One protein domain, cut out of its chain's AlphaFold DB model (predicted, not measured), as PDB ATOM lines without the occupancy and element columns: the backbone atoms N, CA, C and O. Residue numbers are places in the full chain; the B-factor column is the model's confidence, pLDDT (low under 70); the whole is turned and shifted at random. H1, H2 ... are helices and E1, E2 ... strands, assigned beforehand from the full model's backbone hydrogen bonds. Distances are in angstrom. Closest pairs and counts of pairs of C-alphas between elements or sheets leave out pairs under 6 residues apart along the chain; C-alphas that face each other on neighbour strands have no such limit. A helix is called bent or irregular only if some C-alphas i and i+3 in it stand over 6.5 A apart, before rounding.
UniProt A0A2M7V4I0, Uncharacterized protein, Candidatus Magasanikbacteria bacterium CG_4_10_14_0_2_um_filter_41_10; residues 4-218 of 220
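This is residues 4 to 218 of the 220 residues of an uncharacterized protein of Candidatus Magasanikbacteria bacterium CG_4_10_14_0_2_um_filter_41_10 (UniProt A0A2M7V4I0). A long helix, H3, runs through a flat body with H2 and H6 side by side with it as a bundle of three, while H4 folds back from the end of H3 as a helical hairpin and H5 crosses H3 steeply. H3 crosses over the bent sheet E3 E6 E7 with its residues 76 to 87; two small hairpins, E1 with E2 and E4 with E5, reach outward from the body, and residues 6 to 25, of which 6 to 13 belong to H1, stick out alone. The printed part has 215 residues with six named helices and seven named strands, in the order H1 H2 E1 E2 H3 H4 H5 E3 E4 E5 E6 E7 H6; the three sheets are antiparallel and the class is mixed, helices and strands. The whole is only just compact, close to loose, with a radius of gyration of the C-alphas of 20.4 A and spans of 65 by 56 by 28 A.

Start at H1, residues 4 to 13, apart from H2, residues 32 to 45. In the hairpin of E1, residues 56 to 63, and E2, residues 66 to 72, N 58 and O 70 are 2.9 A apart. Next comes the hub, H3, residues 76 to 107; its closest C-alphas to H2 are Val 89 and Ser 42, 5.7 A, where they touch at a shallow tilt of 12 degrees, opposite ways. H4, residues 112 to 120, forms a helical hairpin with H3, closest at the C-alphas of Lys 101 and Ile 114, 6.6 A. H5, residues 122 to 135, touches H3, closest at the C-alphas of Ala 131 and Ser 91, 5.3 A; H4 and H5 only just touch, with 3 pairs of C-alphas within 8 A, only at the corner. E3, residues 150 to 160, bends by 62 degrees at residue 153; look for N 155 and O 185, 2.9 A, to its neighbour E6, residues 180 to 189. Between them is the hairpin of E4, residues 168 to 170, and E5, residues 176 to 178, with N 169 and O 177 2.9 A apart. E6 and E7, residues 195 to 198, are a hairpin with N 188 and O 197 2.8 A apart. H3 and H5 on one face of this sheet make two layers, H3 across the strands at a height of 11.6 A. H6, residues 199 to 216, only grazes the sheet and touches H3, closest at the C-alphas of Leu 207 and Leu 93, 7.3 A. Every O i to N i+4 pair is within hydrogen-bond range in H1, H2, H4 and H6, against 23 of 28 in H3 and 9 of 10 in H5.

Find C-alpha 4 at (388.046, 105.482, 208.415), where H1 begins. H3 runs 48.0 A from C-alpha 76 at (384.938, 93.550, 178.909), and is irregular, with C-alphas 77 and 80 7.3 A apart. E6 measures 28.2 A, E3 27.4 A, and H6 25.5 A, ending at C-alpha 216, (372.703, 117.668, 212.100).

The C-alphas of Gly 108 and Asn 173, the two farthest apart, are 65.7 A apart, and the printed part has no cut. The links H1 to H2 and H5 to E3 are long. Look for pLDDT under 70 at residues 4 to 30, 48 to 77 and 162 to 172.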
ATOM      1  N   VAL A   4     388.613 106.839 208.506       44.84
ATOM      2  CA  VAL A   4     388.046 105.482 208.415       44.84
ATOM      3  C   VAL A   4     388.827 104.478 209.277       44.84
ATOM      4  O   VAL A   4     388.234 103.581 209.868       44.84
ATOM      5  N   TYR A   5     390.144 104.663 209.433       45.94
ATOM      6  CA  TYR A   5     390.991 103.751 210.209       45.94
ATOM      7  C   TYR A   5     390.917 103.960 211.720       45.94
ATOM      8  O   TYR A   5     390.994 102.980 212.455       45.94
ATOM      9  N   ALA A   6     390.741 105.201 212.188       45.56
ATOM     10  CA  ALA A   6     390.651 105.479 213.625       45.56
ATOM     11  C   ALA A   6     389.435 104.770 214.250       45.56
ATOM     12  O   ALA A   6     389.549 104.164 215.310       45.56
ATOM     13  N   VAL A   7     388.313 104.750 213.521       51.44
ATOM     14  CA  VAL A   7     387.082 104.057 213.930       51.44
ATOM     15  C   VAL A   7     387.247 102.531 213.864       51.44
ATOM     16  O   VAL A   7     386.782 101.818 214.747       51.44
ATOM     17  N   TYR A   8     387.959 102.005 212.861       44.81
ATOM     18  CA  TYR A   8     388.194 100.560 212.721       44.81
ATOM     19  C   TYR A   8     389.139  99.982 213.790       44.81
ATOM     20  O   TYR A   8     388.934  98.852 214.230       44.81
ATOM     21  N   SER A   9     390.164 100.729 214.224       49.56
ATOM     22  CA  SER A   9     391.115 100.247 215.240       49.56
ATOM     23  C   SER A   9     390.533 100.206 216.652       49.56
ATOM     24  O   SER A   9     390.922  99.346 217.439       49.56
ATOM     25  N   GLU A  10     389.598 101.103 216.977       49.84
ATOM     26  CA  GLU A  10     388.903 101.084 218.271       49.84
ATOM     27  C   GLU A  10     387.944  99.888 218.369       49.84
ATOM     28  O   GLU A  10     387.933  99.203 219.385       49.84
ATOM     29  N   ILE A  11     387.239  99.553 217.282       51.12
ATOM     30  CA  ILE A  11     386.297  98.419 217.235       51.12
ATOM     31  C   ILE A  11     387.013  97.058 217.316       51.12
ATOM     32  O   ILE A  11     386.483  96.109 217.888       51.12
ATOM     33  N   LEU A  12     388.216  96.936 216.743       44.44
ATOM     34  CA  LEU A  12     388.954  95.666 216.723       44.44
ATOM     35  C   LEU A  12     389.657  95.342 218.049       44.44
ATOM     36  O   LEU A  12     389.827  94.166 218.361       44.44
ATOM     37  N   ASN A  13     390.026  96.350 218.846       47.66
ATOM     38  CA  ASN A  13     390.679  96.137 220.143       47.66
ATOM     39  C   ASN A  13     389.717  95.661 221.250       47.66
ATOM     40  O   ASN A  13     390.181  95.182 222.280       47.66
ATOM     41  N   GLU A  14     388.399  95.745 221.046       50.59
ATOM     42  CA  GLU A  14     387.395  95.251 222.005       50.59
ATOM     43  C   GLU A  14     387.037  93.759 221.828       50.59
ATOM     44  O   GLU A  14     386.255  93.226 222.610       50.59
ATOM     45  N   LEU A  15     387.591  93.058 220.825       45.22
ATOM     46  CA  LEU A  15     387.101  91.737 220.388       45.22
ATOM     47  C   LEU A  15     388.025  90.535 220.663       45.22
ATOM     48  O   LEU A  15     387.855  89.477 220.052       45.22
ATOM     49  N   GLU A  16     388.951  90.619 221.619       50.56
ATOM     50  CA  GLU A  16     389.591  89.405 222.144       50.56
ATOM     51  C   GLU A  16     388.764  88.781 223.289       50.56
ATOM     52  O   GLU A  16     388.632  89.357 224.363       50.56
ATOM     53  N   TYR A  17     388.292  87.550 223.034       44.59
ATOM     54  CA  TYR A  17     387.667  86.545 223.923       44.59
ATOM     55  C   TYR A  17     386.131  86.527 224.102       44.59
ATOM     56  O   TYR A  17     385.601  87.027 225.089       44.59
ATOM     57  N   ASN A  18     385.433  85.718 223.286       40.88
ATOM     58  CA  ASN A  18     384.936  84.387 223.698       40.88
ATOM     59  C   ASN A  18     384.226  83.636 222.551       40.88
ATOM     60  O   ASN A  18     383.269  84.109 221.952       40.88
ATOM     61  N   LEU A  19     384.661  82.400 222.302       40.72
ATOM     62  CA  LEU A  19     384.202  81.489 221.237       40.72
ATOM     63  C   LEU A  19     382.807  80.857 221.476       40.72
ATOM     64  O   LEU A  19     382.455  79.875 220.824       40.72
ATOM     65  N   LEU A  20     382.016  81.406 222.402       33.00
ATOM     66  CA  LEU A  20     380.646  80.973 222.726       33.00
ATOM     67  C   LEU A  20     379.567  81.969 222.267       33.00
ATOM     68  O   LEU A  20     378.391  81.614 222.234       33.00
ATOM     69  N   ASP A  21     379.967  83.155 221.814       39.31
ATOM     70  CA  ASP A  21     379.089  84.170 221.241       39.31
ATOM     71  C   ASP A  21     379.007  84.006 219.718       39.31
ATOM     72  O   ASP A  21     379.441  84.858 218.941       39.31
ATOM     73  N   VAL A  22     378.385  82.917 219.254       41.78
ATOM     74  CA  VAL A  22     377.729  82.958 217.937       41.78
ATOM     75  C   VAL A  22     376.507  83.860 218.102       41.78
ATOM     76  O   VAL A  22     375.367  83.407 218.188       41.78
ATOM     77  N   ILE A  23     376.762  85.166 218.221       40.56
ATOM     78  CA  ILE A  23     375.752  86.202 218.094       40.56
ATOM     79  C   ILE A  23     375.193  86.000 216.696       40.56
ATOM     80  O   ILE A  23     375.859  86.251 215.690       40.56
ATOM     81  N   ILE A  24     373.960  85.508 216.627       40.78
ATOM     82  CA  ILE A  24     373.130  85.695 215.449       40.78
ATOM     83  C   ILE A  24     373.040  87.212 215.291       40.78
ATOM     84  O   ILE A  24     372.282  87.876 215.997       40.78
ATOM     85  N   PHE A  25     373.898  87.772 214.440       44.94
ATOM     86  CA  PHE A  25     373.935  89.197 214.165       44.94
ATOM     87  C   PHE A  25     372.683  89.515 213.351       44.94
ATOM     88  O   PHE A  25     372.679  89.456 212.121       44.94
ATOM     89  N   PHE A  26     371.570  89.766 214.040       51.38
ATOM     90  CA  PHE A  26     370.373  90.297 213.413       51.38
ATOM     91  C   PHE A  26     370.684  91.727 212.982       51.38
ATOM     92  O   PHE A  26     370.619  92.660 213.774       51.38
ATOM     93  N   MET A  27     371.046  91.899 211.712       51.94
ATOM     94  CA  MET A  27     371.107  93.223 211.108       51.94
ATOM     95  C   MET A  27     369.699  93.809 211.048       51.94
ATOM     96  O   MET A  27     368.839  93.314 210.314       51.94
ATOM     97  N   ASN A  28     369.471  94.892 211.786       66.44
ATOM     98  CA  ASN A  28     368.289  95.712 211.594       66.44
ATOM     99  C   ASN A  28     368.522  96.631 210.387       66.44
ATOM    100  O   ASN A  28     369.210  97.642 210.481       66.44
ATOM    101  N   TYR A  29     367.942  96.289 209.237       65.69
ATOM    102  CA  TYR A  29     368.073  97.078 208.005       65.69
ATOM    103  C   TYR A  29     367.449  98.482 208.088       65.69
ATOM    104  O   TYR A  29     367.699  99.300 207.202       65.69
ATOM    105  N   ASN A  30     366.668  98.767 209.136       66.50
ATOM    106  CA  ASN A  30     366.108 100.090 209.406       66.50
ATOM    107  C   ASN A  30     367.007 100.950 210.309       66.50
ATOM    108  O   ASN A  30     366.709 102.126 210.508       66.50
ATOM    109  N   GLU A  31     368.093 100.393 210.846       80.88
ATOM    110  CA  GLU A  31     369.051 101.125 211.671       80.88
ATOM    111  C   GLU A  31     370.125 101.786 210.798       80.88
ATOM    112  O   GLU A  31     370.774 101.143 209.963       80.88
ATOM    113  N   VAL A  32     370.348 103.082 211.025       83.19
ATOM    114  CA  VAL A  32     371.275 103.902 210.236       83.19
ATOM    115  C   VAL A  32     372.696 103.344 210.296       83.19
ATOM    116  O   VAL A  32     373.344 103.211 209.257       83.19
ATOM    117  N   GLN A  33     373.162 102.932 211.479       82.81
ATOM    118  CA  GLN A  33     374.503 102.360 211.656       82.81
ATOM    119  C   GLN A  33     374.699 101.070 210.863       82.81
ATOM    120  O   GLN A  33     375.719 100.891 210.191       82.81
ATOM    121  N   SER A  34     373.706 100.180 210.888       81.94
ATOM    122  CA  SER A  34     373.724  98.938 210.114       81.94
ATOM    123  C   SER A  34     373.805  99.225 208.607       81.94
ATOM    124  O   SER A  34     374.554  98.561 207.882       81.94
ATOM    125  N   LYS A  35     373.111 100.265 208.121       83.12
ATOM    126  CA  LYS A  35     373.161 100.672 206.710       83.12
ATOM    127  C   LYS A  35     374.483 101.344 206.324       83.12
ATOM    128  O   LYS A  35     375.019 101.031 205.260       83.12
ATOM    129  N   LEU A  36     375.044 102.193 207.184       84.44
ATOM    130  CA  LEU A  36     376.373 102.775 206.972       84.44
ATOM    131  C   LEU A  36     377.442 101.683 206.888       84.44
ATOM    132  O   LEU A  36     378.238 101.684 205.952       84.44
ATOM    133  N   ARG A  37     377.414 100.686 207.784       83.31
ATOM    134  CA  ARG A  37     378.330  99.531 207.722       83.31
ATOM    135  C   ARG A  37     378.238  98.787 206.389       83.31
ATOM    136  O   ARG A  37     379.269  98.439 205.816       83.31
ATOM    137  N   LEU A  38     377.028  98.576 205.866       81.88
ATOM    138  CA  LEU A  38     376.830  97.972 204.545       81.88
ATOM    139  C   LEU A  38     377.430  98.807 203.412       81.88
ATOM    140  O   LEU A  38     378.003  98.244 202.480       81.88
ATOM    141  N   ILE A  39     377.305 100.131 203.478       83.81
ATOM    142  CA  ILE A  39     377.862 101.045 202.475       83.81
ATOM    143  C   ILE A  39     379.379 101.013 202.519       83.81
ATOM    144  O   ILE A  39     379.998 100.753 201.493       83.81
ATOM    145  N   TYR A  40     379.970 101.167 203.704       83.06
ATOM    146  CA  TYR A  40     381.413 101.060 203.893       83.06
ATOM    147  C   TYR A  40     381.954  99.711 203.417       83.06
ATOM    148  O   TYR A  40     382.964  99.659 202.720       83.06
ATOM    149  N   SER A  41     381.249  98.619 203.716       81.19
ATOM    150  CA  SER A  41     381.578  97.297 203.188       81.19
ATOM    151  C   SER A  41     381.494  97.261 201.658       81.19
ATOM    152  O   SER A  41     382.419  96.790 201.007       81.19
ATOM    153  N   SER A  42     380.433  97.802 201.053       79.44
ATOM    154  CA  SER A  42     380.251  97.814 199.591       79.44
ATOM    155  C   SER A  42     381.324  98.642 198.875       79.44
ATOM    156  O   SER A  42     381.843  98.205 197.854       79.44
ATOM    157  N   ILE A  43     381.692  99.800 199.430       80.00
ATOM    158  CA  ILE A  43     382.787 100.643 198.929       80.00
ATOM    159  C   ILE A  43     384.115  99.891 199.047       80.00
ATOM    160  O   ILE A  43     384.879  99.831 198.091       80.00
ATOM    161  N   ASN A  44     384.367  99.237 200.184       77.38
ATOM    162  CA  ASN A  44     385.578  98.440 200.377       77.38
ATOM    163  C   ASN A  44     385.686  97.263 199.400       77.38
ATOM    164  O   ASN A  44     386.803  96.900 199.046       77.38
ATOM    165  N   HIS A  45     384.571  96.683 198.947       78.81
ATOM    166  CA  HIS A  45     384.582  95.639 197.916       78.81
ATOM    167  C   HIS A  45     384.964  96.163 196.524       78.81
ATOM    168  O   HIS A  45     385.378  95.364 195.693       78.81
ATOM    169  N   GLN A  46     384.880  97.476 196.271       74.88
ATOM    170  CA  GLN A  46     385.410  98.076 195.037       74.88
ATOM    171  C   GLN A  46     386.943  98.154 195.034       74.88
ATOM    172  O   GLN A  46     387.539  98.384 193.977       74.88
ATOM    173  N   ASN A  47     387.569  97.992 196.205       73.38
ATOM    174  CA  ASN A  47     389.011  97.885 196.355       73.38
ATOM    175  C   ASN A  47     389.391  96.402 196.325       73.38
ATOM    176  O   ASN A  47     389.081  95.636 197.241       73.38
ATOM    177  N   GLU A  48     390.093  95.992 195.277       69.38
ATOM    178  CA  GLU A  48     390.563  94.621 195.130       69.38
ATOM    179  C   GLU A  48     392.026  94.522 195.580       69.38
ATOM    180  O   GLU A  48     392.951  95.029 194.936       69.38
ATOM    181  N   TYR A  49     392.214  93.836 196.710       58.34
ATOM    182  CA  TYR A  49     393.503  93.549 197.351       58.34
ATOM    183  C   TYR A  49     394.026  92.165 196.934       58.34
ATOM    184  O   TYR A  49     394.426  91.351 197.767       58.34
ATOM    185  N   GLN A  50     393.969  91.852 195.642       59.31
ATOM    186  CA  GLN A  50     394.488  90.599 195.091       59.31
ATOM    187  C   GLN A  50     395.355  90.892 193.871       59.31
ATOM    188  O   GLN A  50     395.210  91.937 193.242       59.31
ATOM    189  N   GLU A  51     396.268  89.980 193.540       53.16
ATOM    190  CA  GLU A  51     397.069  90.079 192.320       53.16
ATOM    191  C   GLU A  51     396.153  89.868 191.107       53.16
ATOM    192  O   GLU A  51     395.842  88.739 190.725       53.16
ATOM    193  N   LEU A  52     395.683  90.962 190.505       59.12
ATOM    194  CA  LEU A  52     394.985  90.883 189.230       59.12
ATOM    195  C   LEU A  52     396.001  90.673 188.112       59.12
ATOM    196  O   LEU A  52     396.914  91.479 187.911       59.12
ATOM    197  N   ALA A  53     395.812  89.601 187.342       56.44
ATOM    198  CA  ALA A  53     396.565  89.399 186.116       56.44
ATOM    199  C   ALA A  53     396.287  90.571 185.169       56.44
ATOM    200  O   ALA A  53     395.142  90.808 184.781       56.44
ATOM    201  N   LEU A  54     397.340  91.295 184.795       55.22
ATOM    202  CA  LEU A  54     397.263  92.402 183.853       55.22
ATOM    203  C   LEU A  54     396.647  91.899 182.540       55.22
ATOM    204  O   LEU A  54     397.231  91.064 181.848       55.22
ATOM    205  N   LYS A  55     395.442  92.379 182.216       62.75
ATOM    206  CA  LYS A  55     394.664  91.879 181.073       62.75
ATOM    207  C   LYS A  55     395.070  92.555 179.775       62.75
ATOM    208  O   LYS A  55     395.145  91.903 178.735       62.75
ATOM    209  N   ARG A  56     395.347  93.862 179.820       53.41
ATOM    210  CA  ARG A  56     395.721  94.631 178.632       53.41
ATOM    211  C   ARG A  56     396.717  95.726 178.992       53.41
ATOM    212  O   ARG A  56     396.414  96.615 179.777       53.41
ATOM    213  N   MET A  57     397.891  95.690 178.371       52.09
ATOM    214  CA  MET A  57     398.818  96.821 178.345       52.09
ATOM    215  C   MET A  57     398.783  97.397 176.935       52.09
ATOM    216  O   MET A  57     399.113  96.695 175.978       52.09
ATOM    217  N   LYS A  58     398.365  98.652 176.789       47.75
ATOM    218  CA  LYS A  58     398.505  99.392 175.536       47.75
ATOM    219  C   LYS A  58     399.473 100.543 175.750       47.75
ATOM    220  O   LYS A  58     399.269 101.381 176.615       47.75
ATOM    221  N   SER A  59     400.517 100.585 174.936       47.91
ATOM    222  CA  SER A  59     401.289 101.804 174.712       47.91
ATOM    223  C   SER A  59     400.492 102.635 173.707       47.91
ATOM    224  O   SER A  59     400.626 102.404 172.504       47.91
ATOM    225  N   ASP A  60     399.616 103.520 174.176       42.12
ATOM    226  CA  ASP A  60     398.806 104.358 173.285       42.12
ATOM    227  C   ASP A  60     399.479 105.725 173.130       42.12
ATOM    228  O   ASP A  60     399.194 106.679 173.845       42.12
ATOM    229  N   GLY A  61     400.420 105.792 172.186       46.53
ATOM    230  CA  GLY A  61     401.038 107.036 171.736       46.53
ATOM    231  C   GLY A  61     401.945 107.749 172.744       46.53
ATOM    232  O   GLY A  61     402.252 107.268 173.836       46.53
ATOM    233  N   THR A  62     402.421 108.917 172.320       42.16
ATOM    234  CA  THR A  62     403.229 109.837 173.121       42.16
ATOM    235  C   THR A  62     402.454 111.127 173.367       42.16
ATOM    236  O   THR A  62     401.924 111.721 172.425       42.16
ATOM    237  N   ILE A  63     402.415 111.602 174.614       41.56
ATOM    238  CA  ILE A  63     402.017 112.983 174.915       41.56
ATOM    239  C   ILE A  63     403.318 113.792 174.944       41.56
ATOM    240  O   ILE A  63     404.081 113.748 175.904       41.56
ATOM    241  N   GLY A  64     403.634 114.469 173.838       57.56
ATOM    242  CA  GLY A  64     404.942 115.110 173.662       57.56
ATOM    243  C   GLY A  64     406.066 114.081 173.478       57.56
ATOM    244  O   GLY A  64     405.975 113.233 172.593       57.56
ATOM    245  N   ASN A  65     407.118 114.157 174.303       47.38
ATOM    246  CA  ASN A  65     408.238 113.200 174.306       47.38
ATOM    247  C   ASN A  65     408.042 112.029 175.290       47.38
ATOM    248  O   ASN A  65     408.941 111.201 175.434       47.38
ATOM    249  N   GLU A  66     406.904 111.951 175.983       36.59
ATOM    250  CA  GLU A  66     406.646 110.928 176.998       36.59
ATOM    251  C   GLU A  66     405.713 109.846 176.450       36.59
ATOM    252  O   GLU A  66     404.666 110.146 175.873       36.59
ATOM    253  N   ALA A  67     406.099 108.578 176.612       42.34
ATOM    254  CA  ALA A  67     405.278 107.435 176.228       42.34
ATOM    255  C   ALA A  67     404.121 107.251 177.218       42.34
ATOM    256  O   ALA A  67     404.347 107.118 178.422       42.34
ATOM    257  N   LEU A  68     402.889 107.197 176.711       39.06
ATOM    258  CA  LEU A  68     401.710 106.908 177.516       39.06
ATOM    259  C   LEU A  68     401.490 105.390 177.565       39.06
ATOM    260  O   LEU A  68     401.134 104.751 176.573       39.06
ATOM    261  N   ILE A  69     401.695 104.801 178.744       49.16
ATOM    262  CA  ILE A  69     401.374 103.396 179.002       49.16
ATOM    263  C   ILE A  69     399.999 103.342 179.667       49.16
ATOM    264  O   ILE A  69     399.848 103.663 180.843       49.16
ATOM    265  N   VAL A  70     398.997 102.900 178.913       52.06
ATOM    266  CA  VAL A  70     397.671 102.570 179.431       52.06
ATOM    267  C   VAL A  70     397.705 101.129 179.933       52.06
ATOM    268  O   VAL A  70     397.763 100.171 179.155       52.06
ATOM    269  N   ILE A  71     397.682 100.972 181.253       59.94
ATOM    270  CA  ILE A  71     397.548  99.675 181.916       59.94
ATOM    271  C   ILE A  71     396.075  99.483 182.268       59.94
ATOM    272  O   ILE A  71     395.534 100.234 183.073       59.94
ATOM    273  N   SER A  72     395.431  98.482 181.669       60.38
ATOM    274  CA  SER A  72     394.062  98.093 181.998       60.38
ATOM    275  C   SER A  72     394.036  96.727 182.679       60.38
ATOM    276  O   SER A  72     394.534  95.722 182.156       60.38
ATOM    277  N   PHE A  73     393.398  96.707 183.845       65.25
ATOM    278  CA  PHE A  73     393.037  95.498 184.589       65.25
ATOM    279  C   PHE A  73     391.592  95.060 184.308       65.25
ATOM    280  O   PHE A  73     391.085  94.157 184.964       65.25
ATOM    281  N   TYR A  74     390.924  95.725 183.363       65.50
ATOM    282  CA  TYR A  74     389.523  95.511 183.027       65.50
ATOM    283  C   TYR A  74     389.380  94.547 181.845       65.50
ATOM    284  O   TYR A  74     390.002  94.741 180.794       65.50
ATOM    285  N   ASP A  75     388.552  93.523 182.022       68.12
ATOM    286  CA  ASP A  75     388.082  92.624 180.970       68.12
ATOM    287  C   ASP A  75     386.635  93.015 180.628       68.12
ATOM    288  O   ASP A  75     385.805  93.126 181.525       68.12
ATOM    289  N   GLU A  76     386.309  93.218 179.349       68.06
ATOM    290  CA  GLU A  76     384.938  93.550 178.909       68.06
ATOM    291  C   GLU A  76     383.924  92.474 179.342       68.06
ATOM    292  O   GLU A  76     382.743  92.751 179.522       68.06
ATOM    293  N   LYS A  77     384.381  91.238 179.583       68.38
ATOM    294  CA  LYS A  77     383.543  90.165 180.137       68.38
ATOM    295  C   LYS A  77     383.173  90.371 181.608       68.38
ATOM    296  O   LYS A  77     382.185  89.795 182.051       68.38
ATOM    297  N   GLU A  78     383.947  91.164 182.345       76.50
ATOM    298  CA  GLU A  78     383.704  91.523 183.748       76.50
ATOM    299  C   GLU A  78     382.818  92.779 183.874       76.50
ATOM    300  O   GLU A  78     382.419  93.137 184.981       76.50
ATOM    301  N   GLU A  79     382.456  93.430 182.758       78.94
ATOM    302  CA  GLU A  79     381.608  94.630 182.744       78.94
ATOM    303  C   GLU A  79     380.307  94.480 183.545       78.94
ATOM    304  O   GLU A  79     380.020  95.362 184.363       78.94
ATOM    305  N   PRO A  80     379.527  93.384 183.402       84.44
ATOM    306  CA  PRO A  80     378.295  93.224 184.168       84.44
ATOM    307  C   PRO A  80     378.550  93.161 185.676       84.44
ATOM    308  O   PRO A  80     377.775  93.718 186.451       84.44
ATOM    309  N   ASP A  81     379.640  92.522 186.099       86.00
ATOM    310  CA  ASP A  81     379.980  92.366 187.513       86.00
ATOM    311  C   ASP A  81     380.448  93.690 188.117       86.00
ATOM    312  O   ASP A  81     379.981  94.076 189.189       86.00
ATOM    313  N   VAL A  82     381.301  94.435 187.407       87.12
ATOM    314  CA  VAL A  82     381.746  95.771 187.831       87.12
ATOM    315  C   VAL A  82     380.560  96.734 187.902       87.12
ATOM    316  O   VAL A  82     380.391  97.437 188.899       87.12
ATOM    317  N   LEU A  83     379.682  96.727 186.898       90.00
ATOM    318  CA  LEU A  83     378.479  97.555 186.904       90.00
ATOM    319  C   LEU A  83     377.528  97.168 188.047       90.00
ATOM    320  O   LEU A  83     376.972  98.048 188.706       90.00
ATOM    321  N   ASN A  84     377.374  95.874 188.341       90.19
ATOM    322  CA  ASN A  84     376.602  95.403 189.491       90.19
ATOM    323  C   ASN A  84     377.193  95.898 190.818       90.19
ATOM    324  O   ASN A  84     376.440  96.333 191.689       90.19
ATOM    325  N   GLN A  85     378.520  95.894 190.974       90.69
ATOM    326  CA  GLN A  85     379.176  96.444 192.163       90.69
ATOM    327  C   GLN A  85     378.907  97.947 192.319       90.69
ATOM    328  O   GLN A  85     378.531  98.393 193.405       90.69
ATOM    329  N   ILE A  86     379.032  98.721 191.237       93.69
ATOM    330  CA  ILE A  86     378.722 100.159 191.238       93.69
ATOM    331  C   ILE A  86     377.250 100.388 191.618       93.69
ATOM    332  O   ILE A  86     376.952 101.172 192.522       93.69
ATOM    333  N   ASN A  87     376.328  99.658 190.987       93.94
ATOM    334  CA  ASN A  87     374.895  99.767 191.252       93.94
ATOM    335  C   ASN A  87     374.537  99.386 192.694       93.94
ATOM    336  O   ASN A  87     373.667 100.016 193.295       93.94
ATOM    337  N   ASN A  88     375.220  98.403 193.284       93.00
ATOM    338  CA  ASN A  88     375.024  98.037 194.685       93.00
ATOM    339  C   ASN A  88     375.409  99.180 195.633       93.00
ATOM    340  O   ASN A  88     374.653  99.473 196.562       93.00
ATOM    341  N   VAL A  89     376.534  99.861 195.386       93.38
ATOM    342  CA  VAL A  89     376.942 101.037 196.176       93.38
ATOM    343  C   VAL A  89     375.921 102.167 196.033       93.38
ATOM    344  O   VAL A  89     375.424 102.671 197.041       93.38
ATOM    345  N   ILE A  90     375.541 102.513 194.799       96.56
ATOM    346  CA  ILE A  90     374.558 103.569 194.508       96.56
ATOM    347  C   ILE A  90     373.207 103.267 195.171       96.56
ATOM    348  O   ILE A  90     372.630 104.128 195.834       96.56
ATOM    349  N   SER A  91     372.709 102.035 195.038       94.31
ATOM    350  CA  SER A  91     371.445 101.602 195.640       94.31
ATOM    351  C   SER A  91     371.496 101.686 197.167       94.31
ATOM    352  O   SER A  91     370.566 102.204 197.790       94.31
ATOM    353  N   ASN A  92     372.601 101.253 197.784       92.88
ATOM    354  CA  ASN A  92     372.774 101.339 199.230       92.88
ATOM    355  C   ASN A  92     372.807 102.787 199.732       92.88
ATOM    356  O   ASN A  92     372.115 103.085 200.707       92.88
ATOM    357  N   LEU A  93     373.531 103.681 199.051       95.19
ATOM    358  CA  LEU A  93     373.543 105.113 199.365       95.19
ATOM    359  C   LEU A  93     372.148 105.736 199.211       95.19
ATOM    360  O   LEU A  93     371.707 106.481 200.082       95.19
ATOM    361  N   ALA A  94     371.415 105.405 198.145       95.81
ATOM    362  CA  ALA A  94     370.072 105.937 197.917       95.81
ATOM    363  C   ALA A  94     369.054 105.472 198.976       95.81
ATOM    364  O   ALA A  94     368.129 106.212 199.311       95.81
ATOM    365  N   HIS A  95     369.214 104.260 199.518       93.81
ATOM    366  CA  HIS A  95     368.324 103.713 200.552       93.81
ATOM    367  C   HIS A  95     368.514 104.361 201.929       93.81
ATOM    368  O   HIS A  95     367.609 104.240 202.754       93.81
ATOM    369  N   ILE A  96     369.629 105.065 202.193       94.00
ATOM    370  CA  ILE A  96     369.793 105.816 203.453       94.00
ATOM    371  C   ILE A  96     368.623 106.780 203.645       94.00
ATOM    372  O   ILE A  96     368.079 106.852 204.741       94.00
ATOM    373  N   LYS A  97     368.184 107.458 202.577       94.88
ATOM    374  CA  LYS A  97     367.031 108.365 202.611       94.88
ATOM    375  C   LYS A  97     365.831 107.749 203.330       94.88
ATOM    376  O   LYS A  97     365.270 108.372 204.227       94.88
ATOM    377  N   ASP A  98     365.420 106.551 202.920       93.88
ATOM    378  CA  ASP A  98     364.215 105.915 203.454       93.88
ATOM    379  C   ASP A  98     364.417 105.526 204.928       93.88
ATOM    380  O   ASP A  98     363.527 105.735 205.749       93.88
ATOM    381  N   CYS A  99     365.621 105.071 205.287       92.56
ATOM    382  CA  CYS A  99     366.007 104.794 206.670       92.56
ATOM    383  C   CYS A  99     365.933 106.054 207.555       92.56
ATOM    384  O   CYS A  99     365.285 106.022 208.601       92.56
ATOM    385  N   LEU A 100     366.498 107.185 207.114       94.12
ATOM    386  CA  LEU A 100     366.452 108.449 207.862       94.12
ATOM    387  C   LEU A 100     365.023 108.976 208.017       94.12
ATOM    388  O   LEU A 100     364.637 109.414 209.099       94.12
ATOM    389  N   LYS A 101     364.214 108.903 206.954       95.06
ATOM    390  CA  LYS A 101     362.808 109.327 206.998       95.06
ATOM    391  C   LYS A 101     361.987 108.492 207.973       95.06
ATOM    392  O   LYS A 101     361.170 109.057 208.703       95.06
ATOM    393  N   ASN A 102     362.201 107.179 207.998       93.19
ATOM    394  CA  ASN A 102     361.533 106.290 208.945       93.19
ATOM    395  C   ASN A 102     361.950 106.622 210.381       93.19
ATOM    396  O   ASN A 102     361.079 106.828 211.219       93.19
ATOM    397  N   ASN A 103     363.252 106.799 210.631       92.75
ATOM    398  CA  ASN A 103     363.776 107.154 211.952       92.75
ATOM    399  C   ASN A 103     363.174 108.467 212.491       92.75
ATOM    400  O   ASN A 103     362.788 108.540 213.653       92.75
ATOM    401  N   LEU A 104     363.046 109.497 211.646       93.06
ATOM    402  CA  LEU A 104     362.390 110.758 212.025       93.06
ATOM    403  C   LEU A 104     360.891 110.577 212.279       93.06
ATOM    404  O   LEU A 104     360.360 111.102 213.254       93.06
ATOM    405  N   THR A 105     360.212 109.795 211.439       93.94
ATOM    406  CA  THR A 105     358.773 109.530 211.596       93.94
ATOM    407  C   THR A 105     358.486 108.805 212.915       93.94
ATOM    408  O   THR A 105     357.533 109.153 213.607       93.94
ATOM    409  N   GLU A 106     359.327 107.842 213.303       91.81
ATOM    410  CA  GLU A 106     359.228 107.119 214.580       91.81
ATOM    411  C   GLU A 106     359.443 108.030 215.801       91.81
ATOM    412  O   GLU A 106     358.863 107.789 216.858       91.81
ATOM    413  N   ARG A 107     360.221 109.110 215.649       92.19
ATOM    414  CA  ARG A 107     360.440 110.142 216.680       92.19
ATOM    415  C   ARG A 107     359.341 111.212 216.716       92.19
ATOM    416  O   ARG A 107     359.301 112.007 217.650       92.19
ATOM    417  N   GLY A 108     358.436 111.221 215.733       93.81
ATOM    418  CA  GLY A 108     357.404 112.250 215.570       93.81
ATOM    419  C   GLY A 108     357.885 113.530 214.876       93.81
ATOM    420  O   GLY A 108     357.168 114.530 214.892       93.81
ATOM    421  N   ASP A 109     359.068 113.501 214.260       93.94
ATOM    422  CA  ASP A 109     359.660 114.627 213.537       93.94
ATOM    423  C   ASP A 109     359.177 114.696 212.075       93.94
ATOM    424  O   ASP A 109     358.696 113.719 211.491       93.94
ATOM    425  N   ASP A 110     359.331 115.865 211.441       94.75
ATOM    426  CA  ASP A 110     358.986 116.043 210.027       94.75
ATOM    427  C   ASP A 110     360.013 115.364 209.110       94.75
ATOM    428  O   ASP A 110     361.118 115.859 208.896       94.75
ATOM    429  N   ASN A 111     359.629 114.247 208.490       93.88
ATOM    430  CA  ASN A 111     360.493 113.526 207.558       93.88
ATOM    431  C   ASN A 111     360.759 114.269 206.230       93.88
ATOM    432  O   ASN A 111     361.644 113.858 205.472       93.88
ATOM    433  N   LYS A 112     360.037 115.361 205.935       96.25
ATOM    434  CA  LYS A 112     360.270 116.181 204.736       96.25
ATOM    435  C   LYS A 112     361.585 116.943 204.798       96.25
ATOM    436  O   LYS A 112     362.098 117.318 203.747       96.25
ATOM    437  N   ILE A 113     362.165 117.128 205.986       96.19
ATOM    438  CA  ILE A 113     363.477 117.769 206.119       96.19
ATOM    439  C   ILE A 113     364.552 116.999 205.344       96.19
ATOM    440  O   ILE A 113     365.389 117.619 204.703       96.19
ATOM    441  N   ILE A 114     364.473 115.663 205.291       96.94
ATOM    442  CA  ILE A 114     365.415 114.834 204.521       96.94
ATOM    443  C   ILE A 114     365.290 115.102 203.021       96.94
ATOM    444  O   ILE A 114     366.294 115.157 202.318       96.94
ATOM    445  N   GLU A 115     364.066 115.303 202.526       96.81
ATOM    446  CA  GLU A 115     363.833 115.665 201.124       96.81
ATOM    447  C   GLU A 115     364.439 117.035 200.804       96.81
ATOM    448  O   GLU A 115     365.092 117.184 199.777       96.81
ATOM    449  N   ALA A 116     364.305 118.004 201.714       97.12
ATOM    450  CA  ALA A 116     364.912 119.320 201.555       97.12
ATOM    451  C   ALA A 116     366.451 119.266 201.568       97.12
ATOM    452  O   ALA A 116     367.085 119.963 200.780       97.12
ATOM    453  N   GLU A 117     367.074 118.447 202.420       98.00
ATOM    454  CA  GLU A 117     368.537 118.284 202.404       98.00
ATOM    455  C   GLU A 117     369.021 117.648 201.092       98.00
ATOM    456  O   GLU A 117     369.995 118.119 200.508       98.00
ATOM    457  N   ILE A 118     368.306 116.638 200.578       97.81
ATOM    458  CA  ILE A 118     368.592 116.046 199.261       97.81
ATOM    459  C   ILE A 118     368.497 117.109 198.169       97.81
ATOM    460  O   ILE A 118     369.404 117.240 197.351       97.81
ATOM    461  N   ASP A 119     367.421 117.890 198.149       96.81
ATOM    462  CA  ASP A 119     367.191 118.891 197.104       96.81
ATOM    463  C   ASP A 119     368.237 120.029 197.135       96.81
ATOM    464  O   ASP A 119     368.410 120.735 196.140       96.81
ATOM    465  N   ASN A 120     369.009 120.152 198.224       97.56
ATOM    466  CA  ASN A 120     370.142 121.072 198.353       97.56
ATOM    467  C   ASN A 120     371.521 120.427 198.096       97.56
ATOM    468  O   ASN A 120     372.515 121.148 198.018       97.56
ATOM    469  N   SER A 121     371.602 119.102 197.933       98.19
ATOM    470  CA  SER A 121     372.844 118.374 197.641       98.19
ATOM    471  C   SER A 121     372.821 117.769 196.237       98.19
ATOM    472  O   SER A 121     372.089 116.819 195.944       98.19
ATOM    473  N   LEU A 122     373.677 118.288 195.352       98.12
ATOM    474  CA  LEU A 122     373.848 117.712 194.019       98.12
ATOM    475  C   LEU A 122     374.337 116.247 194.072       98.12
ATOM    476  O   LEU A 122     373.739 115.430 193.368       98.12
ATOM    477  N   PRO A 123     375.342 115.869 194.893       98.50
ATOM    478  CA  PRO A 123     375.746 114.470 195.046       98.50
ATOM    479  C   PRO A 123     374.581 113.535 195.397       98.50
ATOM    480  O   PRO A 123     374.371 112.521 194.725       98.50
ATOM    481  N   LEU A 124     373.755 113.901 196.384       98.50
ATOM    482  CA  LEU A 124     372.604 113.087 196.785       98.50
ATOM    483  C   LEU A 124     371.545 112.992 195.681       98.50
ATOM    484  O   LEU A 124     370.995 111.912 195.444       98.50
ATOM    485  N   GLN A 125     371.285 114.086 194.961       98.38
ATOM    486  CA  GLN A 125     370.369 114.075 193.815       98.38
ATOM    487  C   GLN A 125     370.846 113.133 192.710       98.38
ATOM    488  O   GLN A 125     370.038 112.378 192.169       98.38
ATOM    489  N   LEU A 126     372.142 113.149 192.390       98.25
ATOM    490  CA  LEU A 126     372.726 112.275 191.374       98.25
ATOM    491  C   LEU A 126     372.649 110.800 191.790       98.25
ATOM    492  O   LEU A 126     372.227 109.975 190.982       98.25
ATOM    493  N   ILE A 127     372.973 110.469 193.047       98.12
ATOM    494  CA  ILE A 127     372.837 109.103 193.586       98.12
ATOM    495  C   ILE A 127     371.392 108.603 193.479       98.12
ATOM    496  O   ILE A 127     371.154 107.477 193.040       98.12
ATOM    497  N   ILE A 128     370.415 109.432 193.855       97.50
ATOM    498  CA  ILE A 128     368.998 109.055 193.812       97.50
ATOM    499  C   ILE A 128     368.513 108.889 192.372       97.50
ATOM    500  O   ILE A 128     367.787 107.935 192.085       97.50
ATOM    501  N   ASP A 129     368.910 109.780 191.463       97.12
ATOM    502  CA  ASP A 129     368.564 109.664 190.047       97.12
ATOM    503  C   ASP A 129     369.162 108.381 189.442       97.12
ATOM    504  O   ASP A 129     368.431 107.615 188.817       97.12
ATOM    505  N   LEU A 130     370.441 108.078 189.693       96.69
ATOM    506  CA  LEU A 130     371.084 106.838 189.229       96.69
ATOM    507  C   LEU A 130     370.394 105.583 189.797       96.69
ATOM    508  O   LEU A 130     370.064 104.661 189.051       96.69
ATOM    509  N   ALA A 131     370.091 105.558 191.098       96.06
ATOM    510  CA  ALA A 131     369.377 104.439 191.720       96.06
ATOM    511  C   ALA A 131     367.960 104.251 191.144       96.06
ATOM    512  O   ALA A 131     367.481 103.126 190.983       96.06
ATOM    513  N   ASN A 132     367.271 105.349 190.824       94.81
ATOM    514  CA  ASN A 132     365.943 105.307 190.222       94.81
ATOM    515  C   ASN A 132     365.986 104.834 188.765       94.81
ATOM    516  O   ASN A 132     365.091 104.099 188.360       94.81
ATOM    517  N   GLN A 133     367.013 105.195 187.990       92.94
ATOM    518  CA  GLN A 133     367.220 104.682 186.627       92.94
ATOM    519  C   GLN A 133     367.474 103.171 186.583       92.94
ATOM    520  O   GLN A 133     367.216 102.537 185.569       92.94
ATOM    521  N   GLN A 134     367.976 102.570 187.663       87.69
ATOM    522  CA  GLN A 134     368.101 101.114 187.736       87.69
ATOM    523  C   GLN A 134     366.725 100.440 187.895       87.69
ATOM    524  O   GLN A 134     366.476  99.366 187.351       87.69
ATOM    525  N   LYS A 135     365.827 101.063 188.668       85.50
ATOM    526  CA  LYS A 135     364.487 100.532 188.987       85.50
ATOM    527  C   LYS A 135     363.441 100.864 187.926       85.50
ATOM    528  O   LYS A 135     362.435 100.169 187.798       85.50
ATOM    529  N   HIS A 136     363.642 101.961 187.214       86.94
ATOM    530  CA  HIS A 136     362.715 102.518 186.242       86.94
ATOM    531  C   HIS A 136     363.418 102.680 184.898       86.94
ATOM    532  O   HIS A 136     364.632 102.743 184.828       86.94
ATOM    533  N   SER A 137     362.669 102.771 183.804       84.25
ATOM    534  CA  SER A 137     363.280 102.996 182.493       84.25
ATOM    535  C   SER A 137     363.973 104.362 182.408       84.25
ATOM    536  O   SER A 137     363.523 105.340 183.008       84.25
ATOM    537  N   TYR A 138     365.034 104.429 181.606       85.69
ATOM    538  CA  TYR A 138     365.677 105.675 181.200       85.69
ATOM    539  C   TYR A 138     364.990 106.262 179.947       85.69
ATOM    540  O   TYR A 138     364.616 105.492 179.058       85.69
ATOM    541  N   PRO A 139     364.866 107.597 179.813       86.06
ATOM    542  CA  PRO A 139     365.183 108.627 180.808       86.06
ATOM    543  C   PRO A 139     364.132 108.704 181.925       86.06
ATOM    544  O   PRO A 139     362.970 108.335 181.740       86.06
ATOM    545  N   LEU A 140     364.531 109.225 183.088       88.81
ATOM    546  CA  LEU A 140     363.604 109.417 184.203       88.81
ATOM    547  C   LEU A 140     362.635 110.561 183.911       88.81
ATOM    548  O   LEU A 140     363.036 111.663 183.550       88.81
ATOM    549  N   LYS A 141     361.342 110.325 184.157       86.75
ATOM    550  CA  LYS A 141     360.319 111.381 184.060       86.75
ATOM    551  C   LYS A 141     360.502 112.457 185.131       86.75
ATOM    552  O   LYS A 141     360.397 113.641 184.835       86.75
ATOM    553  N   ASN A 142     360.790 112.030 186.360       88.00
ATOM    554  CA  ASN A 142     360.951 112.893 187.527       88.00
ATOM    555  C   ASN A 142     362.370 112.733 188.078       88.00
ATOM    556  O   ASN A 142     362.604 111.956 189.001       88.00
ATOM    557  N   LYS A 143     363.312 113.441 187.461       91.75
ATOM    558  CA  LYS A 143     364.702 113.544 187.916       91.75
ATOM    559  C   LYS A 143     364.849 114.700 188.901       91.75
ATOM    560  O   LYS A 143     364.227 115.743 188.699       91.75
ATOM    561  N   ARG A 144     365.675 114.540 189.933       94.38
ATOM    562  CA  ARG A 144     365.952 115.604 190.909       94.38
ATOM    563  C   ARG A 144     367.026 116.553 190.412       94.38
ATOM    564  O   ARG A 144     366.783 117.750 190.320       94.38
ATOM    565  N   SER A 145     368.149 115.998 189.957       95.38
ATOM    566  CA  SER A 145     369.328 116.762 189.521       95.38
ATOM    567  C   SER A 145     369.096 117.591 188.256       95.38
ATOM    568  O   SER A 145     369.892 118.462 187.910       95.38
ATOM    569  N   GLN A 146     368.040 117.273 187.502       95.38
ATOM    570  CA  GLN A 146     367.810 117.736 186.132       95.38
ATOM    571  C   GLN A 146     368.893 117.320 185.117       95.38
ATOM    572  O   GLN A 146     368.801 117.713 183.952       95.38
ATOM    573  N   LYS A 147     369.867 116.477 185.498       94.69
ATOM    574  CA  LYS A 147     371.018 116.115 184.651       94.69
ATOM    575  C   LYS A 147     370.856 114.830 183.836       94.69
ATOM    576  O   LYS A 147     371.569 114.680 182.855       94.69
ATOM    577  N   ASP A 148     369.929 113.934 184.186       94.19
ATOM    578  CA  ASP A 148     369.874 112.574 183.606       94.19
ATOM    579  C   ASP A 148     371.247 111.881 183.658       94.19
ATOM    580  O   ASP A 148     371.821 111.584 182.605       94.19
ATOM    581  N   PRO A 149     371.806 111.675 184.866       96.88
ATOM    582  CA  PRO A 149     373.158 111.153 185.002       96.88
ATOM    583  C   PRO A 149     373.296 109.766 184.371       96.88
ATOM    584  O   PRO A 149     372.352 108.983 184.386       96.88
ATOM    585  N   LEU A 150     374.472 109.470 183.830       96.06
ATOM    586  CA  LEU A 150     374.859 108.198 183.228       96.06
ATOM    587  C   LEU A 150     376.268 107.831 183.692       96.06
ATOM    588  O   LEU A 150     377.158 108.685 183.686       96.06
ATOM    589  N   ILE A 151     376.476 106.557 184.022       95.44
ATOM    590  CA  ILE A 151     377.796 106.002 184.340       95.44
ATOM    591  C   ILE A 151     378.479 105.626 183.020       95.44
ATOM    592  O   ILE A 151     377.924 104.861 182.232       95.44
ATOM    593  N   LYS A 152     379.663 106.179 182.763       92.50
ATOM    594  CA  LYS A 152     380.459 105.934 181.551       92.50
ATOM    595  C   LYS A 152     381.917 105.661 181.896       92.50
ATOM    596  O   LYS A 152     382.353 105.907 183.016       92.50
ATOM    597  N   ASN A 153     382.664 105.177 180.902       88.38
ATOM    598  CA  ASN A 153     384.115 104.994 180.984       88.38
ATOM    599  C   ASN A 153     384.533 104.172 182.216       88.38
ATOM    600  O   ASN A 153     385.455 104.536 182.942       88.38
ATOM    601  N   ILE A 154     383.808 103.074 182.457       89.31
ATOM    602  CA  ILE A 154     384.065 102.160 183.570       89.31
ATOM    603  C   ILE A 154     385.396 101.442 183.328       89.31
ATOM    604  O   ILE A 154     385.654 100.928 182.240       89.31
ATOM    605  N   GLY A 155     386.234 101.390 184.356       84.25
ATOM    606  CA  GLY A 155     387.505 100.685 184.324       84.25
ATOM    607  C   GLY A 155     388.038 100.385 185.718       84.25
ATOM    608  O   GLY A 155     387.367 100.592 186.728       84.25
ATOM    609  N   ARG A 156     389.279  99.902 185.771       82.75
ATOM    610  CA  ARG A 156     390.032  99.701 187.013       82.75
ATOM    611  C   ARG A 156     391.361 100.438 186.931       82.75
ATOM    612  O   ARG A 156     392.070 100.306 185.934       82.75
ATOM    613  N   ALA A 157     391.704 101.165 187.986       76.69
ATOM    614  CA  ALA A 157     392.984 101.846 188.138       76.69
ATOM    615  C   ALA A 157     393.802 101.216 189.268       76.69
ATOM    616  O   ALA A 157     393.241 100.728 190.246       76.69
ATOM    617  N   LEU A 158     395.130 101.243 189.136       77.44
ATOM    618  CA  LEU A 158     396.038 100.877 190.218       77.44
ATOM    619  C   LEU A 158     396.215 102.086 191.145       77.44
ATOM    620  O   LEU A 158     396.574 103.173 190.693       77.44
ATOM    621  N   CYS A 159     395.985 101.893 192.437       73.62
ATOM    622  CA  CYS A 159     396.090 102.922 193.463       73.62
ATOM    623  C   CYS A 159     397.013 102.455 194.589       73.62
ATOM    624  O   CYS A 159     397.264 101.261 194.761       73.62
ATOM    625  N   VAL A 160     397.519 103.405 195.376       75.25
ATOM    626  CA  VAL A 160     398.220 103.080 196.623       75.25
ATOM    627  C   VAL A 160     397.218 102.428 197.572       75.25
ATOM    628  O   VAL A 160     396.115 102.945 197.749       75.25
ATOM    629  N   SER A 161     397.596 101.289 198.143       75.12
ATOM    630  CA  SER A 161     396.779 100.598 199.130       75.12
ATOM    631  C   SER A 161     396.779 101.388 200.430       75.12
ATOM    632  O   SER A 161     397.801 101.923 200.867       75.12
ATOM    633  N   ASP A 162     395.615 101.474 201.049       69.94
ATOM    634  CA  ASP A 162     395.431 102.037 202.378       69.94
ATOM    635  C   ASP A 162     395.716 101.010 203.487       69.94
ATOM    636  O   ASP A 162     395.813 101.377 204.661       69.94
ATOM    637  N   LYS A 163     395.916  99.740 203.114       67.44
ATOM    638  CA  LYS A 163     396.314  98.653 204.005       67.44
ATOM    639  C   LYS A 163     397.791  98.323 203.807       67.44
ATOM    640  O   LYS A 163     398.292  98.384 202.689       67.44
ATOM    641  N   PRO A 164     398.514  97.936 204.870       59.94
ATOM    642  CA  PRO A 164     399.806  97.286 204.715       59.94
ATOM    643  C   PRO A 164     399.570  95.881 204.151       59.94
ATOM    644  O   PRO A 164     399.402  94.912 204.888       59.94
ATOM    645  N   ASP A 165     399.504  95.776 202.833       61.75
ATOM    646  CA  ASP A 165     399.358  94.528 202.104       61.75
ATOM    647  C   ASP A 165     400.662  94.171 201.381       61.75
ATOM    648  O   ASP A 165     401.291  94.974 200.702       61.75
ATOM    649  N   ASN A 166     401.095  92.913 201.509       63.28
ATOM    650  CA  ASN A 166     402.320  92.414 200.867       63.28
ATOM    651  C   ASN A 166     402.138  92.158 199.357       63.28
ATOM    652  O   ASN A 166     402.834  91.319 198.781       63.28
ATOM    653  N   ILE A 167     401.183  92.832 198.714       63.69
ATOM    654  CA  ILE A 167     400.889  92.646 197.297       63.69
ATOM    655  C   ILE A 167     401.956  93.377 196.493       63.69
ATOM    656  O   ILE A 167     402.248  94.553 196.722       63.69
ATOM    657  N   ILE A 168     402.564  92.651 195.558       66.69
ATOM    658  CA  ILE A 168     403.620  93.160 194.691       66.69
ATOM    659  C   ILE A 168     403.159  93.007 193.251       66.69
ATOM    660  O   ILE A 168     403.185  91.906 192.706       66.69
ATOM    661  N   TYR A 169     402.807  94.114 192.610       69.12
ATOM    662  CA  TYR A 169     402.534  94.121 191.181       69.12
ATOM    663  C   TYR A 169     403.853  94.186 190.424       69.12
ATOM    664  O   TYR A 169     404.647  95.113 190.607       69.12
ATOM    665  N   LYS A 170     404.098  93.188 189.573       68.56
ATOM    666  CA  LYS A 170     405.300  93.106 188.740       68.56
ATOM    667  C   LYS A 170     404.989  93.610 187.336       68.56
ATOM    668  O   LYS A 170     404.172  93.033 186.627       68.56
ATOM    669  N   GLY A 171     405.661  94.682 186.939       65.50
ATOM    670  CA  GLY A 171     405.650  95.181 185.570       65.50
ATOM    671  C   GLY A 171     406.709  94.509 184.683       65.50
ATOM    672  O   GLY A 171     407.518  93.701 185.158       65.50
ATOM    673  N   PRO A 172     406.735  94.864 183.387       58.06
ATOM    674  CA  PRO A 172     407.772  94.427 182.457       58.06
ATOM    675  C   PRO A 172     409.179  94.749 182.989       58.06
ATOM    676  O   PRO A 172     409.383  95.750 183.669       58.06
ATOM    677  N   ASN A 173     410.169  93.913 182.669       71.19
ATOM    678  CA  ASN A 173     411.576  94.100 183.068       71.19
ATOM    679  C   ASN A 173     411.844  94.074 184.586       71.19
ATOM    680  O   ASN A 173     412.899  94.516 185.037       71.19
ATOM    681  N   GLY A 174     410.916  93.538 185.383       71.38
ATOM    682  CA  GLY A 174     411.121  93.339 186.818       71.38
ATOM    683  C   GLY A 174     410.847  94.571 187.682       71.38
ATOM    684  O   GLY A 174     411.138  94.525 188.875       71.38
ATOM    685  N   SER A 175     410.262  95.641 187.126       72.38
ATOM    686  CA  SER A 175     409.720  96.749 187.925       72.38
ATOM    687  C   SER A 175     408.654  96.232 188.894       72.38
ATOM    688  O   SER A 175     407.851  95.381 188.514       72.38
ATOM    689  N   GLN A 176     408.633  96.736 190.126       78.00
ATOM    690  CA  GLN A 176     407.696  96.291 191.155       78.00
ATOM    691  C   GLN A 176     407.040  97.480 191.840       78.00
ATOM    692  O   GLN A 176     407.728  98.421 192.232       78.00
ATOM    693  N   MET A 177     405.730  97.395 192.033       71.94
ATOM    694  CA  MET A 177     404.979  98.292 192.900       71.94
ATOM    695  C   MET A 177     404.466  97.482 194.087       71.94
ATOM    696  O   MET A 177     403.862  96.429 193.899       71.94
ATOM    697  N   LYS A 178     404.783  97.939 195.299       77.25
ATOM    698  CA  LYS A 178     404.328  97.337 196.557       77.25
ATOM    699  C   LYS A 178     403.241  98.205 197.171       77.25
ATOM    700  O   LYS A 178     403.215  99.405 196.898       77.25
ATOM    701  N   ASN A 179     402.433  97.612 198.045       76.50
ATOM    702  CA  ASN A 179     401.365  98.290 198.777       76.50
ATOM    703  C   ASN A 179     400.403  99.002 197.823       76.50
ATOM    704  O   ASN A 179     400.206 100.219 197.890       76.50
ATOM    705  N   CYS A 180     399.867  98.256 196.863       73.81
ATOM    706  CA  CYS A 180     398.912  98.780 195.904       73.81
ATOM    707  C   CYS A 180     397.707  97.869 195.740       73.81
ATOM    708  O   CYS A 180     397.788  96.652 195.886       73.81
ATOM    709  N   MET A 181     396.590  98.505 195.418       76.75
ATOM    710  CA  MET A 181     395.298  97.881 195.181       76.75
ATOM    711  C   MET A 181     394.786  98.306 193.811       76.75
ATOM    712  O   MET A 181     395.229  99.320 193.267       76.75
ATOM    713  N   THR A 182     393.828  97.569 193.264       76.44
ATOM    714  CA  THR A 182     393.044  98.089 192.138       76.44
ATOM    715  C   THR A 182     391.709  98.612 192.632       76.44
ATOM    716  O   THR A 182     391.136  98.084 193.582       76.44
ATOM    717  N   LYS A 183     391.239  99.689 192.009       83.19
ATOM    718  CA  LYS A 183     389.989 100.361 192.352       83.19
ATOM    719  C   LYS A 183     389.165 100.589 191.096       83.19
ATOM    720  O   LYS A 183     389.715 100.954 190.054       83.19
ATOM    721  N   ILE A 184     387.854 100.391 191.197       86.19
ATOM    722  CA  ILE A 184     386.917 100.737 190.125       86.19
ATOM    723  C   ILE A 184     386.906 102.255 189.925       86.19
ATOM    724  O   ILE A 184     386.735 103.020 190.873       86.19
ATOM    725  N   ILE A 185     387.053 102.684 188.675       87.00
ATOM    726  CA  ILE A 185     386.911 104.077 188.256       87.00
ATOM    727  C   ILE A 185     385.798 104.181 187.218       87.00
ATOM    728  O   ILE A 185     385.600 103.272 186.414       87.00
ATOM    729  N   ALA A 186     385.062 105.285 187.245       92.00
ATOM    730  CA  ALA A 186     384.063 105.611 186.240       92.00
ATOM    731  C   ALA A 186     383.793 107.118 186.244       92.00
ATOM    732  O   ALA A 186     384.078 107.818 187.222       92.00
ATOM    733  N   GLU A 187     383.205 107.601 185.159       95.12
ATOM    734  CA  GLU A 187     382.753 108.976 185.005       95.12
ATOM    735  C   GLU A 187     381.232 109.046 185.105       95.12
ATOM    736  O   GLU A 187     380.512 108.194 184.580       95.12
ATOM    737  N   ILE A 188     380.740 110.104 185.739       97.62
ATOM    738  CA  ILE A 188     379.329 110.460 185.746       97.62
ATOM    739  C   ILE A 188     379.144 111.587 184.738       97.62
ATOM    740  O   ILE A 188     379.741 112.656 184.858       97.62
ATOM    741  N   THR A 189     378.321 111.340 183.725       97.31
ATOM    742  CA  THR A 189     378.021 112.300 182.654       97.31
ATOM    743  C   THR A 189     376.533 112.610 182.612       97.31
ATOM    744  O   THR A 189     375.731 111.814 183.089       97.31
ATOM    745  N   ASP A 190     376.139 113.746 182.046       96.25
ATOM    746  CA  ASP A 190     374.735 114.011 181.727       96.25
ATOM    747  C   ASP A 190     374.283 113.253 180.456       96.25
ATOM    748  O   ASP A 190     375.077 112.607 179.760       96.25
ATOM    749  N   SER A 191     372.999 113.359 180.105       93.31
ATOM    750  CA  SER A 191     372.449 112.745 178.882       93.31
ATOM    751  C   SER A 191     373.102 113.219 177.576       93.31
ATOM    752  O   SER A 191     372.998 112.539 176.554       93.31
ATOM    753  N   LYS A 192     373.796 114.362 177.590       95.81
ATOM    754  CA  LYS A 192     374.529 114.927 176.448       95.81
ATOM    755  C   LYS A 192     376.002 114.511 176.434       95.81
ATOM    756  O   LYS A 192     376.713 114.858 175.495       95.81
ATOM    757  N   GLY A 193     376.458 113.760 177.438       93.31
ATOM    758  CA  GLY A 193     377.851 113.352 177.595       93.31
ATOM    759  C   GLY A 193     378.745 114.411 178.238       93.31
ATOM    760  O   GLY A 193     379.962 114.266 178.185       93.31
ATOM    761  N   ILE A 194     378.179 115.459 178.842       96.75
ATOM    762  CA  ILE A 194     378.947 116.445 179.605       96.75
ATOM    763  C   ILE A 194     379.365 115.804 180.927       96.75
ATOM    764  O   ILE A 194     378.521 115.301 181.668       96.75
ATOM    765  N   PHE A 195     380.664 115.834 181.219       96.62
ATOM    766  CA  PHE A 195     381.227 115.368 182.484       96.62
ATOM    767  C   PHE A 195     380.653 116.152 183.672       96.62
ATOM    768  O   PHE A 195     380.615 117.383 183.649       96.62
ATOM    769  N   LEU A 196     380.208 115.430 184.701       97.00
ATOM    770  CA  LEU A 196     379.697 115.990 185.951       97.00
ATOM    771  C   LEU A 196     380.704 115.793 187.088       97.00
ATOM    772  O   LEU A 196     381.066 116.766 187.744       97.00
ATOM    773  N   CYS A 197     381.153 114.556 187.309       97.38
ATOM    774  CA  CYS A 197     382.139 114.189 188.329       97.38
ATOM    775  C   CYS A 197     382.671 112.764 188.098       97.38
ATOM    776  O   CYS A 197     382.146 112.018 187.267       97.38
ATOM    777  N   TYR A 198     383.702 112.369 188.848       95.06
ATOM    778  CA  TYR A 198     384.109 110.967 188.935       95.06
ATOM    779  C   TYR A 198     383.225 110.202 189.926       95.06
ATOM    780  O   TYR A 198     382.690 110.771 190.878       95.06
ATOM    781  N   LEU A 199     383.083 108.891 189.715       94.75
ATOM    782  CA  LEU A 199     382.287 108.022 190.584       94.75
ATOM    783  C   LEU A 199     382.766 108.057 192.043       94.75
ATOM    784  O   LEU A 199     381.941 108.070 192.951       94.75
ATOM    785  N   ASP A 200     384.081 108.073 192.263       88.94
ATOM    786  CA  ASP A 200     384.658 108.099 193.610       88.94
ATOM    787  C   ASP A 200     384.309 109.395 194.350       88.94
ATOM    788  O   ASP A 200     383.853 109.353 195.490       88.94
ATOM    789  N   ASP A 201     384.434 110.539 193.672       93.19
ATOM    790  CA  ASP A 201     384.044 111.840 194.220       93.19
ATOM    791  C   ASP A 201     382.551 111.850 194.564       93.19
ATOM    792  O   ASP A 201     382.172 112.218 195.672       93.19
ATOM    793  N   LEU A 202     381.700 111.343 193.661       97.50
ATOM    794  CA  LEU A 202     380.260 111.250 193.901       97.50
ATOM    795  C   LEU A 202     379.929 110.408 195.143       97.50
ATOM    796  O   LEU A 202     379.080 110.804 195.940       97.50
ATOM    797  N   ILE A 203     380.568 109.245 195.295       95.75
ATOM    798  CA  ILE A 203     380.355 108.350 196.440       95.75
ATOM    799  C   ILE A 203     380.794 109.035 197.738       95.75
ATOM    800  O   ILE A 203     380.038 109.026 198.710       95.75
ATOM    801  N   ASN A 204     381.989 109.629 197.754       92.12
ATOM    802  CA  ASN A 204     382.549 110.257 198.949       92.12
ATOM    803  C   ASN A 204     381.751 111.500 199.361       92.12
ATOM    804  O   ASN A 204     381.438 111.656 200.541       92.12
ATOM    805  N   ASP A 205     381.366 112.347 198.408       97.38
ATOM    806  CA  ASP A 205     380.566 113.541 198.682       97.38
ATOM    807  C   ASP A 205     379.162 113.169 199.174       97.38
ATOM    808  O   ASP A 205     378.698 113.705 200.179       97.38
ATOM    809  N   ALA A 206     378.508 112.187 198.544       97.69
ATOM    810  CA  ALA A 206     377.203 111.705 198.994       97.69
ATOM    811  C   ALA A 206     377.260 111.089 200.400       97.69
ATOM    812  O   ALA A 206     376.346 111.284 201.204       97.69
ATOM    813  N   LEU A 207     378.321 110.342 200.711       95.19
ATOM    814  CA  LEU A 207     378.524 109.774 202.040       95.19
ATOM    815  C   LEU A 207     378.732 110.873 203.088       95.19
ATOM    816  O   LEU A 207     378.062 110.855 204.120       95.19
ATOM    817  N   ASN A 208     379.591 111.853 202.799       95.69
ATOM    818  CA  ASN A 208     379.809 113.011 203.667       95.69
ATOM    819  C   ASN A 208     378.504 113.780 203.918       95.69
ATOM    820  O   ASN A 208     378.220 114.161 205.054       95.69
ATOM    821  N   ASP A 209     377.687 113.983 202.883       97.75
ATOM    822  CA  ASP A 209     376.392 114.648 203.012       97.75
ATOM    823  C   ASP A 209     375.435 113.853 203.904       97.75
ATOM    824  O   ASP A 209     374.806 114.430 204.795       97.75
ATOM    825  N   TRP A 210     375.373 112.526 203.755       96.56
ATOM    826  CA  TRP A 210     374.583 111.689 204.657       96.56
ATOM    827  C   TRP A 210     375.050 111.771 206.107       96.56
ATOM    828  O   TRP A 210     374.221 111.946 207.000       96.56
ATOM    829  N   GLU A 211     376.354 111.687 206.358       92.94
ATOM    830  CA  GLU A 211     376.913 111.807 207.708       92.94
ATOM    831  C   GLU A 211     376.619 113.174 208.333       92.94
ATOM    832  O   GLU A 211     376.263 113.264 209.512       92.94
ATOM    833  N   ASN A 212     376.702 114.240 207.537       95.94
ATOM    834  CA  ASN A 212     376.354 115.585 207.974       95.94
ATOM    835  C   ASN A 212     374.871 115.694 208.341       95.94
ATOM    836  O   ASN A 212     374.559 116.273 209.380       95.94
ATOM    837  N   ILE A 213     373.968 115.111 207.548       96.19
ATOM    838  CA  ILE A 213     372.526 115.072 207.840       96.19
ATOM    839  C   ILE A 213     372.269 114.295 209.139       96.19
ATOM    840  O   ILE A 213     371.603 114.806 210.040       96.19
ATOM    841  N   ILE A 214     372.844 113.097 209.273       94.38
ATOM    842  CA  ILE A 214     372.722 112.249 210.469       94.38
ATOM    843  C   ILE A 214     373.158 113.022 211.715       94.38
ATOM    844  O   ILE A 214     372.425 113.079 212.704       94.38
ATOM    845  N   LYS A 215     374.313 113.691 211.643       94.44
ATOM    846  CA  LYS A 215     374.842 114.511 212.734       94.44
ATOM    847  C   LYS A 215     373.969 115.733 213.028       94.44
ATOM    848  O   LYS A 215     373.715 116.028 214.193       94.44
ATOM    849  N   LYS A 216     373.516 116.446 211.994       95.25
ATOM    850  CA  LYS A 216     372.703 117.668 212.100       95.25
ATOM    851  C   LYS A 216     371.381 117.416 212.823       95.25
ATOM    852  O   LYS A 216     370.967 118.254 213.619       95.25
ATOM    853  N   TYR A 217     370.751 116.271 212.569       93.88
ATOM    854  CA  TYR A 217     369.458 115.899 213.153       93.88
ATOM    855  C   TYR A 217     369.567 114.897 214.308       93.88
ATOM    856  O   TYR A 217     368.547 114.420 214.799       93.88
ATOM    857  N   ASN A 218     370.788 114.591 214.759       90.88
ATOM    858  CA  ASN A 218     371.055 113.658 215.851       90.88
ATOM    859  C   ASN A 218     370.348 112.296 215.659       90.88
ATOM    860  O   ASN A 218     369.713 111.759 216.573       90.88
TER     861      ASN A 218